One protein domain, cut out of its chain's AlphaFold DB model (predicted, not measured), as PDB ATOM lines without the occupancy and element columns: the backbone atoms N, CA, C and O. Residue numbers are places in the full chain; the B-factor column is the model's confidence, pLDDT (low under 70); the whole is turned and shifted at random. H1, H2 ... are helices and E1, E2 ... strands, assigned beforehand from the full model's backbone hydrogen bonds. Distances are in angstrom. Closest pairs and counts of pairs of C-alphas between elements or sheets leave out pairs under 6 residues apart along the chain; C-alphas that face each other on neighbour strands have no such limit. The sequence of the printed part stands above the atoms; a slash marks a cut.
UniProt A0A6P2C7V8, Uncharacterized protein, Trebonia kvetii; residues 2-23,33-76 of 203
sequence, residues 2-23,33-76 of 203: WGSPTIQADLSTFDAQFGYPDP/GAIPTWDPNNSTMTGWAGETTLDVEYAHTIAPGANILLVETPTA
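This is residues 2 to 23 and 33 to 76 of the 203 residues of an uncharacterized protein of Trebonia kvetii (UniProt A0A6P2C7V8). One long helix, H2, makes the backbone of the model; a shorter helix, H1, packs at a steep slant over part of it, and after H2 the chain turns tightly so that the strand E1 folds back past it. Residues 33 to 42 lead into the first end of H2. The printed part has 66 residues, with two named helices and one named strand in the order H1, H2, E1, and its class is mostly helix. It is compact, with a radius of gyration of the C-alphas of 12.5 A and spans of 33 by 22 by 14 A.

H1 holds residues 7 to 18 and is 16.3 A long from first to last C-alpha; it begins at C-alpha 7, at (48.310, 50.340, -41.870). H2 holds residues 43 to 62 and is 28.6 A long, from C-alpha 43 at (50.455, 65.666, -49.176). E1 holds residues 68 to 71 and ends at C-alpha 71, at (53.631, 45.452, -51.810).

H1 and H2 touch, and H2 does so with residues 49 to 57 alone. Their closest C-alphas, those of Leu 11 and Glu 57, are 5.7 A apart. They run the same way at a steep tilt of 45 degrees. The closest C-alphas of H2 and E1 are those of Val 56 and Ile 68, 7.7 A apart. H1 and E1 are apart. E1 pairs with no named strand. In H1 and H2 every O i to N i+4 pair is within hydrogen-bond range.

The two farthest C-alphas, of Asn 41 and Gly 65, are 35.4 A apart, while those of Trp 2 and Ala 76 are 6.0 A apart. Residues 24 to 32 are not printed, and C-alphas 23 and 33 stand 25.7 A apart across this cut, which lies in the link from H1 to H2. The link from H2 to E1 is tight, with 5 residues. The mean pLDDT of the printed part is 95.0, and no printed residue is under 70.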
ATOM      1  N   TRP A   2      53.805  54.113 -52.246       86.62
ATOM      2  CA  TRP A   2      54.025  54.340 -50.811       86.62
ATOM      3  C   TRP A   2      52.867  53.758 -50.003       86.62
ATOM      4  O   TRP A   2      51.721  53.896 -50.417       86.62
ATOM      5  N   GLY A   3      53.172  53.108 -48.882       88.31
ATOM      6  CA  GLY A   3      52.149  52.610 -47.969       88.31
ATOM      7  C   GLY A   3      51.799  53.588 -46.852       88.31
ATOM      8  O   GLY A   3      52.198  54.755 -46.858       88.31
ATOM      9  N   SER A   4      51.067  53.082 -45.859       93.50
ATOM     10  CA  SER A   4      50.737  53.809 -44.630       93.50
ATOM     11  C   SER A   4      51.601  53.315 -43.460       93.50
ATOM     12  O   SER A   4      51.643  52.108 -43.198       93.50
ATOM     13  N   PRO A   5      52.248  54.209 -42.682       94.50
ATOM     14  CA  PRO A   5      53.027  53.812 -41.506       94.50
ATOM     15  C   PRO A   5      52.162  53.195 -40.393       94.50
ATOM     16  O   PRO A   5      52.698  52.553 -39.489       94.50
ATOM     17  N   THR A   6      50.840  53.392 -40.437       96.06
ATOM     18  CA  THR A   6      49.875  52.905 -39.441       96.06
ATOM     19  C   THR A   6      48.996  51.769 -39.953       96.06
ATOM     20  O   THR A   6      48.161  51.289 -39.194       96.06
ATOM     21  N   ILE A   7      49.224  51.262 -41.172       97.06
ATOM     22  CA  ILE A   7      48.310  50.340 -41.870       97.06
ATOM     23  C   ILE A   7      47.853  49.130 -41.042       97.06
ATOM     24  O   ILE A   7      46.698  48.726 -41.105       97.06
ATOM     25  N   GLN A   8      48.737  48.552 -40.225       96.81
ATOM     26  CA  GLN A   8      48.390  47.419 -39.357       96.81
ATOM     27  C   GLN A   8      47.413  47.816 -38.239       96.81
ATOM     28  O   GLN A   8      46.502  47.058 -37.913       96.81
ATOM     29  N   ALA A   9      47.611  48.992 -37.639       97.31
ATOM     30  CA  ALA A   9      46.734  49.511 -36.593       97.31
ATOM     31  C   ALA A   9      45.397  49.991 -37.172       97.31
ATOM     32  O   ALA A   9      44.357  49.789 -36.540       97.31
ATOM     33  N   ASP A  10      45.432  50.578 -38.370       97.50
ATOM     34  CA  ASP A  10      44.244  51.018 -39.101       97.50
ATOM     35  C   ASP A  10      43.355  49.807 -39.427       97.50
ATOM     36  O   ASP A  10      42.212  49.758 -38.970       97.50
ATOM     37  N   LEU A  11      43.926  48.760 -40.044       97.75
ATOM     38  CA  LEU A  11      43.212  47.517 -40.359       97.75
ATOM     39  C   LEU A  11      42.596  46.863 -39.115       97.75
ATOM     40  O   LEU A  11      41.413  46.542 -39.112       97.75
ATOM     41  N   SER A  12      43.357  46.730 -38.023       97.38
ATOM     42  CA  SER A  12      42.839  46.141 -36.779       97.38
ATOM     43  C   SER A  12      41.694  46.968 -36.175       97.38
ATOM     44  O   SER A  12      40.711  46.419 -35.668       97.38
ATOM     45  N   THR A  13      41.785  48.299 -36.251       97.94
ATOM     46  CA  THR A  13      40.719  49.197 -35.787       97.94
ATOM     47  C   THR A  13      39.469  49.056 -36.651       97.94
ATOM     48  O   THR A  13      38.359  48.975 -36.119       97.94
ATOM     49  N   PHE A  14      39.640  48.996 -37.972       97.62
ATOM     50  CA  PHE A  14      38.565  48.800 -38.934       97.62
ATOM     51  C   PHE A  14      37.862  47.452 -38.724       97.62
ATOM     52  O   PHE A  14      36.638  47.406 -38.571       97.62
ATOM     53  N   ASP A  15      38.627  46.366 -38.625       97.75
ATOM     54  CA  ASP A  15      38.108  45.015 -38.413       97.75
ATOM     55  C   ASP A  15      37.301  44.931 -37.114       97.75
ATOM     56  O   ASP A  15      36.160  44.460 -37.115       97.75
ATOM     57  N   ALA A  16      37.818  45.501 -36.020       97.44
ATOM     58  CA  ALA A  16      37.101  45.578 -34.750       97.44
ATOM     59  C   ALA A  16      35.814  46.415 -34.845       97.44
ATOM     60  O   ALA A  16      34.786  46.050 -34.267       97.44
ATOM     61  N   GLN A  17      35.849  47.531 -35.577       97.69
ATOM     62  CA  GLN A  17      34.697  48.410 -35.754       97.69
ATOM     63  C   GLN A  17      33.565  47.733 -36.542       97.69
ATOM     64  O   GLN A  17      32.390  47.943 -36.225       97.69
ATOM     65  N   PHE A  18      33.899  46.939 -37.562       96.69
ATOM     66  CA  PHE A  18      32.919  46.304 -38.451       96.69
ATOM     67  C   PHE A  18      32.649  44.824 -38.143       96.69
ATOM     68  O   PHE A  18      31.726  44.243 -38.716       96.69
ATOM     69  N   GLY A  19      33.365  44.243 -37.178       96.56
ATOM     70  CA  GLY A  19      33.162  42.874 -36.708       96.56
ATOM     71  C   GLY A  19      33.791  41.809 -37.609       96.56
ATOM     72  O   GLY A  19      33.271  40.693 -37.668       96.56
ATOM     73  N   TYR A  20      34.876  42.145 -38.305       95.88
ATOM     74  CA  TYR A  20      35.683  41.182 -39.053       95.88
ATOM     75  C   TYR A  20      36.750  40.558 -38.135       95.88
ATOM     76  O   TYR A  20      37.224  41.219 -37.211       95.88
ATOM     77  N   PRO A  21      37.091  39.267 -38.311       96.31
ATOM     78  CA  PRO A  21      38.282  38.698 -37.679       96.31
ATOM     79  C   PRO A  21      39.539  39.272 -38.338       96.31
ATOM     80  O   PRO A  21      39.477  39.557 -39.523       96.31
ATOM     81  N   ASP A  22      40.664  39.351 -37.622       95.75
ATOM     82  CA  ASP A  22      41.958  39.704 -38.232       95.75
ATOM     83  C   ASP A  22      42.291  38.764 -39.415       95.75
ATOM     84  O   ASP A  22      41.967  37.564 -39.352       95.75
ATOM     85  N   PRO A  23      42.998  39.247 -40.456       96.38
ATOM     86  CA  PRO A  23      43.394  38.395 -41.570       96.38
ATOM     87  C   PRO A  23      44.319  37.268 -41.081       96.38
ATOM     88  O   PRO A  23      45.173  37.501 -40.218       96.38
ATOM     89  N   GLY A  33      62.529  48.505 -53.931       94.50
ATOM     90  CA  GLY A  33      63.521  49.361 -53.282       94.50
ATOM     91  C   GLY A  33      63.063  49.842 -51.902       94.50
ATOM     92  O   GLY A  33      61.935  49.586 -51.492       94.50
ATOM     93  N   ALA A  34      63.943  50.543 -51.184       95.12
ATOM     94  CA  ALA A  34      63.640  51.068 -49.854       95.12
ATOM     95  C   ALA A  34      62.639  52.231 -49.917       95.12
ATOM     96  O   ALA A  34      62.843  53.183 -50.670       95.12
ATOM     97  N   ILE A  35      61.592  52.163 -49.096       94.88
ATOM     98  CA  ILE A  35      60.551  53.189 -49.027       94.88
ATOM     99  C   ILE A  35      61.112  54.453 -48.357       94.88
ATOM    100  O   ILE A  35      61.800  54.336 -47.336       94.88
ATOM    101  N   PRO A  36      60.864  55.655 -48.914       93.56
ATOM    102  CA  PRO A  36      61.267  56.905 -48.283       93.56
ATOM    103  C   PRO A  36      60.720  57.034 -46.859       93.56
ATOM    104  O   PRO A  36      59.645  56.531 -46.539       93.56
ATOM    105  N   THR A  37      61.448  57.753 -46.004       94.69
ATOM    106  CA  THR A  37      60.973  58.066 -44.655       94.69
ATOM    107  C   THR A  37      59.651  58.825 -44.725       94.69
ATOM    108  O   THR A  37      59.542  59.805 -45.457       94.69
ATOM    109  N   TRP A  38      58.679  58.389 -43.925       95.06
ATOM    110  CA  TRP A  38      57.383  59.045 -43.798       95.06
ATOM    111  C   TRP A  38      57.513  60.519 -43.387       95.06
ATOM    112  O   TRP A  38      58.135  60.829 -42.367       95.06
ATOM    113  N   ASP A  39      56.865  61.404 -44.144       95.56
ATOM    114  CA  ASP A  39      56.675  62.814 -43.807       95.56
ATOM    115  C   ASP A  39      55.172  63.144 -43.782       95.56
ATOM    116  O   ASP A  39      54.544  63.214 -44.840       95.56
ATOM    117  N   PRO A  40      54.575  63.389 -42.602       94.25
ATOM    118  CA  PRO A  40      53.154  63.711 -42.498       94.25
ATOM    119  C   PRO A  40      52.782  65.073 -43.109       94.25
ATOM    120  O   PRO A  40      51.597  65.357 -43.253       94.25
ATOM    121  N   ASN A  41      53.755  65.931 -43.443       96.44
ATOM    122  CA  ASN A  41      53.501  67.209 -44.120       96.44
ATOM    123  C   ASN A  41      53.567  67.092 -45.650       96.44
ATOM    124  O   ASN A  41      53.274  68.062 -46.350       96.44
ATOM    125  N   ASN A  42      53.955  65.929 -46.175       94.56
ATOM    126  CA  ASN A  42      53.962  65.658 -47.602       94.56
ATOM    127  C   ASN A  42      52.577  65.148 -48.028       94.56
ATOM    128  O   ASN A  42      52.200  64.015 -47.724       94.56
ATOM    129  N   SER A  43      51.824  65.982 -48.753       92.75
ATOM    130  CA  SER A  43      50.455  65.666 -49.176       92.75
ATOM    131  C   SER A  43      50.371  64.388 -50.011       92.75
ATOM    132  O   SER A  43      49.461  63.588 -49.803       92.75
ATOM    133  N   THR A  44      51.341  64.145 -50.894       90.12
ATOM    134  CA  THR A  44      51.393  62.943 -51.733       90.12
ATOM    135  C   THR A  44      51.599  61.683 -50.887       90.12
ATOM    136  O   THR A  44      50.934  60.678 -51.120       90.12
ATOM    137  N   MET A  45      52.451  61.732 -49.853       93.00
ATOM    138  CA  MET A  45      52.594  60.616 -48.904       93.00
ATOM    139  C   MET A  45      51.302  60.364 -48.131       93.00
ATOM    140  O   MET A  45      50.864  59.222 -48.025       93.00
ATOM    141  N   THR A  46      50.654  61.421 -47.639       94.25
ATOM    142  CA  THR A  46      49.380  61.276 -46.922       94.25
ATOM    143  C   THR A  46      48.247  60.761 -47.806       94.25
ATOM    144  O   THR A  46      47.432  59.971 -47.335       94.25
ATOM    145  N   GLY A  47      48.225  61.148 -49.085       91.50
ATOM    146  CA  GLY A  47      47.275  60.646 -50.073       91.50
ATOM    147  C   GLY A  47      47.443  59.148 -50.308       91.50
ATOM    148  O   GLY A  47      46.491  58.397 -50.120       91.50
ATOM    149  N   TRP A  48      48.666  58.701 -50.616       92.44
ATOM    150  CA  TRP A  48      48.963  57.279 -50.833       92.44
ATOM    151  C   TRP A  48      48.781  56.416 -49.585       92.44
ATOM    152  O   TRP A  48      48.353  55.268 -49.696       92.44
ATOM    153  N   ALA A  49      49.055  56.954 -48.394       94.00
ATOM    154  CA  ALA A  49      48.743  56.264 -47.149       94.00
ATOM    155  C   ALA A  49      47.231  56.041 -46.996       94.00
ATOM    156  O   ALA A  49      46.818  54.939 -46.650       94.00
ATOM    157  N   GLY A  50      46.415  57.057 -47.298       93.81
ATOM    158  CA  GLY A  50      44.957  56.934 -47.290       93.81
ATOM    159  C   GLY A  50      44.444  55.901 -48.295       93.81
ATOM    160  O   GLY A  50      43.624  55.062 -47.929       93.81
ATOM    161  N   GLU A  51      44.967  55.925 -49.523       92.25
ATOM    162  CA  GLU A  51      44.626  54.949 -50.568       92.25
ATOM    163  C   GLU A  51      45.025  53.524 -50.161       92.25
ATOM    164  O   GLU A  51      44.213  52.608 -50.203       92.25
ATOM    165  N   THR A  52      46.245  53.340 -49.650       93.50
ATOM    166  CA  THR A  52      46.723  52.030 -49.182       93.50
ATOM    167  C   THR A  52      45.857  51.480 -48.050       93.50
ATOM    168  O   THR A  52      45.553  50.287 -48.023       93.50
ATOM    169  N   THR A  53      45.457  52.339 -47.106       96.06
ATOM    170  CA  THR A  53      44.536  51.956 -46.030       96.06
ATOM    171  C   THR A  53      43.187  51.517 -46.588       96.06
ATOM    172  O   THR A  53      42.711  50.440 -46.228       96.06
ATOM    173  N   LEU A  54      42.621  52.277 -47.528       94.00
ATOM    174  CA  LEU A  54      41.374  51.923 -48.204       94.00
ATOM    175  C   LEU A  54      41.471  50.557 -48.905       94.00
ATOM    176  O   LEU A  54      40.614  49.697 -48.686       94.00
ATOM    177  N   ASP A  55      42.511  50.352 -49.715       93.19
ATOM    178  CA  ASP A  55      42.725  49.131 -50.492       93.19
ATOM    179  C   ASP A  55      42.770  47.891 -49.593       93.19
ATOM    180  O   ASP A  55      42.082  46.900 -49.849       93.19
ATOM    181  N   VAL A  56      43.546  47.947 -48.507       96.00
ATOM    182  CA  VAL A  56      43.720  46.818 -47.583       96.00
ATOM    183  C   VAL A  56      42.432  46.523 -46.809       96.00
ATOM    184  O   VAL A  56      42.003  45.368 -46.766       96.00
ATOM    185  N   GLU A  57      41.786  47.539 -46.230       96.81
ATOM    186  CA  GLU A  57      40.559  47.374 -45.435       96.81
ATOM    187  C   GLU A  57      39.402  46.800 -46.270       96.81
ATOM    188  O   GLU A  57      38.667  45.902 -45.833       96.81
ATOM    189  N   TYR A  58      39.236  47.279 -47.507       94.62
ATOM    190  CA  TYR A  58      38.159  46.811 -48.379       94.62
ATOM    191  C   TYR A  58      38.473  45.474 -49.047       94.62
ATOM    192  O   TYR A  58      37.559  44.652 -49.182       94.62
ATOM    193  N   ALA A  59      39.734  45.198 -49.394       94.00
ATOM    194  CA  ALA A  59      40.136  43.858 -49.814       94.00
ATOM    195  C   ALA A  59      39.831  42.836 -48.710       94.00
ATOM    196  O   ALA A  59      39.231  41.790 -48.978       94.00
ATOM    197  N   HIS A  60      40.150  43.176 -47.459       96.19
ATOM    198  CA  HIS A  60      39.865  42.322 -46.314       96.19
ATOM    199  C   HIS A  60      38.362  42.130 -46.085       96.19
ATOM    200  O   HIS A  60      37.903  41.007 -45.903       96.19
ATOM    201  N   THR A  61      37.569  43.197 -46.202       95.75
ATOM    202  CA  THR A  61      36.101  43.122 -46.104       95.75
ATOM    203  C   THR A  61      35.496  42.138 -47.111       95.75
ATOM    204  O   THR A  61      34.555  41.408 -46.794       95.75
ATOM    205  N   ILE A  62      36.011  42.123 -48.344       94.44
ATOM    206  CA  ILE A  62      35.518  41.251 -49.417       94.44
ATOM    207  C   ILE A  62      35.957  39.798 -49.187       94.44
ATOM    208  O   ILE A  62      35.177  38.878 -49.452       94.44
ATOM    209  N   ALA A  63      37.173  39.585 -48.679       94.25
ATOM    210  CA  ALA A  63      37.731  38.262 -48.425       94.25
ATOM    211  C   ALA A  63      38.405  38.154 -47.036       94.25
ATOM    212  O   ALA A  63      39.628  38.026 -46.965       94.25
ATOM    213  N   PRO A  64      37.633  38.079 -45.930       95.94
ATOM    214  CA  PRO A  64      38.200  38.069 -44.570       95.94
ATOM    215  C   PRO A  64      39.082  36.850 -44.248       95.94
ATOM    216  O   PRO A  64      39.820  36.824 -43.273       95.94
ATOM    217  N   GLY A  65      38.975  35.785 -45.046       95.19
ATOM    218  CA  GLY A  65      39.780  34.569 -44.900       95.19
ATOM    219  C   GLY A  65      41.066  34.554 -45.731       95.19
ATOM    220  O   GLY A  65      41.753  33.533 -45.734       95.19
ATOM    221  N   ALA A  66      41.370  35.616 -46.480       94.94
ATOM    222  CA  ALA A  66      42.547  35.676 -47.339       94.94
ATOM    223  C   ALA A  66      43.782  36.177 -46.577       94.94
ATOM    224  O   ALA A  66      43.693  37.062 -45.729       94.94
ATOM    225  N   ASN A  67      44.958  35.646 -46.919       97.56
ATOM    226  CA  ASN A  67      46.212  36.298 -46.546       97.56
ATOM    227  C   ASN A  67      46.362  37.581 -47.370       97.56
ATOM    228  O   ASN A  67      46.112  37.564 -48.575       97.56
ATOM    229  N   ILE A  68      46.828  38.655 -46.743       97.31
ATOM    230  CA  ILE A  68      47.069  39.936 -47.402       97.31
ATOM    231  C   ILE A  68      48.575  40.195 -47.447       97.31
ATOM    232  O   ILE A  68      49.270  40.169 -46.427       97.31
ATOM    233  N   LEU A  69      49.080  40.458 -48.649       98.00
ATOM    234  CA  LEU A  69      50.445  40.909 -48.890       98.00
ATOM    235  C   LEU A  69      50.389  42.309 -49.501       98.00
ATOM    236  O   LEU A  69      50.041  42.460 -50.668       98.00
ATOM    237  N   LEU A  70      50.743  43.322 -48.715       97.44
ATOM    238  CA  LEU A  70      50.923  44.682 -49.206       97.44
ATOM    239  C   LEU A  70      52.323  44.821 -49.815       97.44
ATOM    240  O   LEU A  70      53.329  44.500 -49.176       97.44
ATOM    241  N   VAL A  71      52.384  45.299 -51.056       97.06
ATOM    242  CA  VAL A  71      53.631  45.452 -51.810       97.06
ATOM    243  C   VAL A  71      53.865  46.924 -52.111       97.06
ATOM    244  O   VAL A  71      53.220  47.531 -52.967       97.06
ATOM    245  N   GLU A  72      54.809  47.507 -51.390       96.12
ATOM    246  CA  GLU A  72      55.141  48.919 -51.489       96.12
ATOM    247  C   GLU A  72      56.254  49.156 -52.520       96.12
ATOM    248  O   GLU A  72      57.097  48.297 -52.798       96.12
ATOM    249  N   THR A  73      56.267  50.354 -53.102       95.19
ATOM    250  CA  THR A  73      57.298  50.794 -54.054       95.19
ATOM    251  C   THR A  73      57.850  52.147 -53.615       95.19
ATOM    252  O   THR A  73      57.117  52.945 -53.029       95.19
ATOM    253  N   PRO A  74      59.139  52.434 -53.874       93.69
ATOM    254  CA  PRO A  74      59.793  53.634 -53.350       93.69
ATOM    255  C   PRO A  74      59.352  54.925 -54.051       93.69
ATOM    256  O   PRO A  74      59.635  56.015 -53.555       93.69
ATOM    257  N   THR A  75      58.648  54.802 -55.174       92.56
ATOM    258  CA  THR A  75      58.210  55.907 -56.022       92.56
ATOM    259  C   THR A  75      56.686  55.920 -56.061       92.56
ATOM    260  O   THR A  75      56.066  54.896 -56.366       92.56
ATOM    261  N   ALA A  76      56.098  57.073 -55.739       87.31
ATOM    262  CA  ALA A  76      54.691  57.350 -55.996       87.31
ATOM    263  C   ALA A  76      54.434  57.335 -57.504       87.31
ATOM    264  O   ALA A  76      55.210  57.901 -58.274       87.31
TER     265      ALA A  76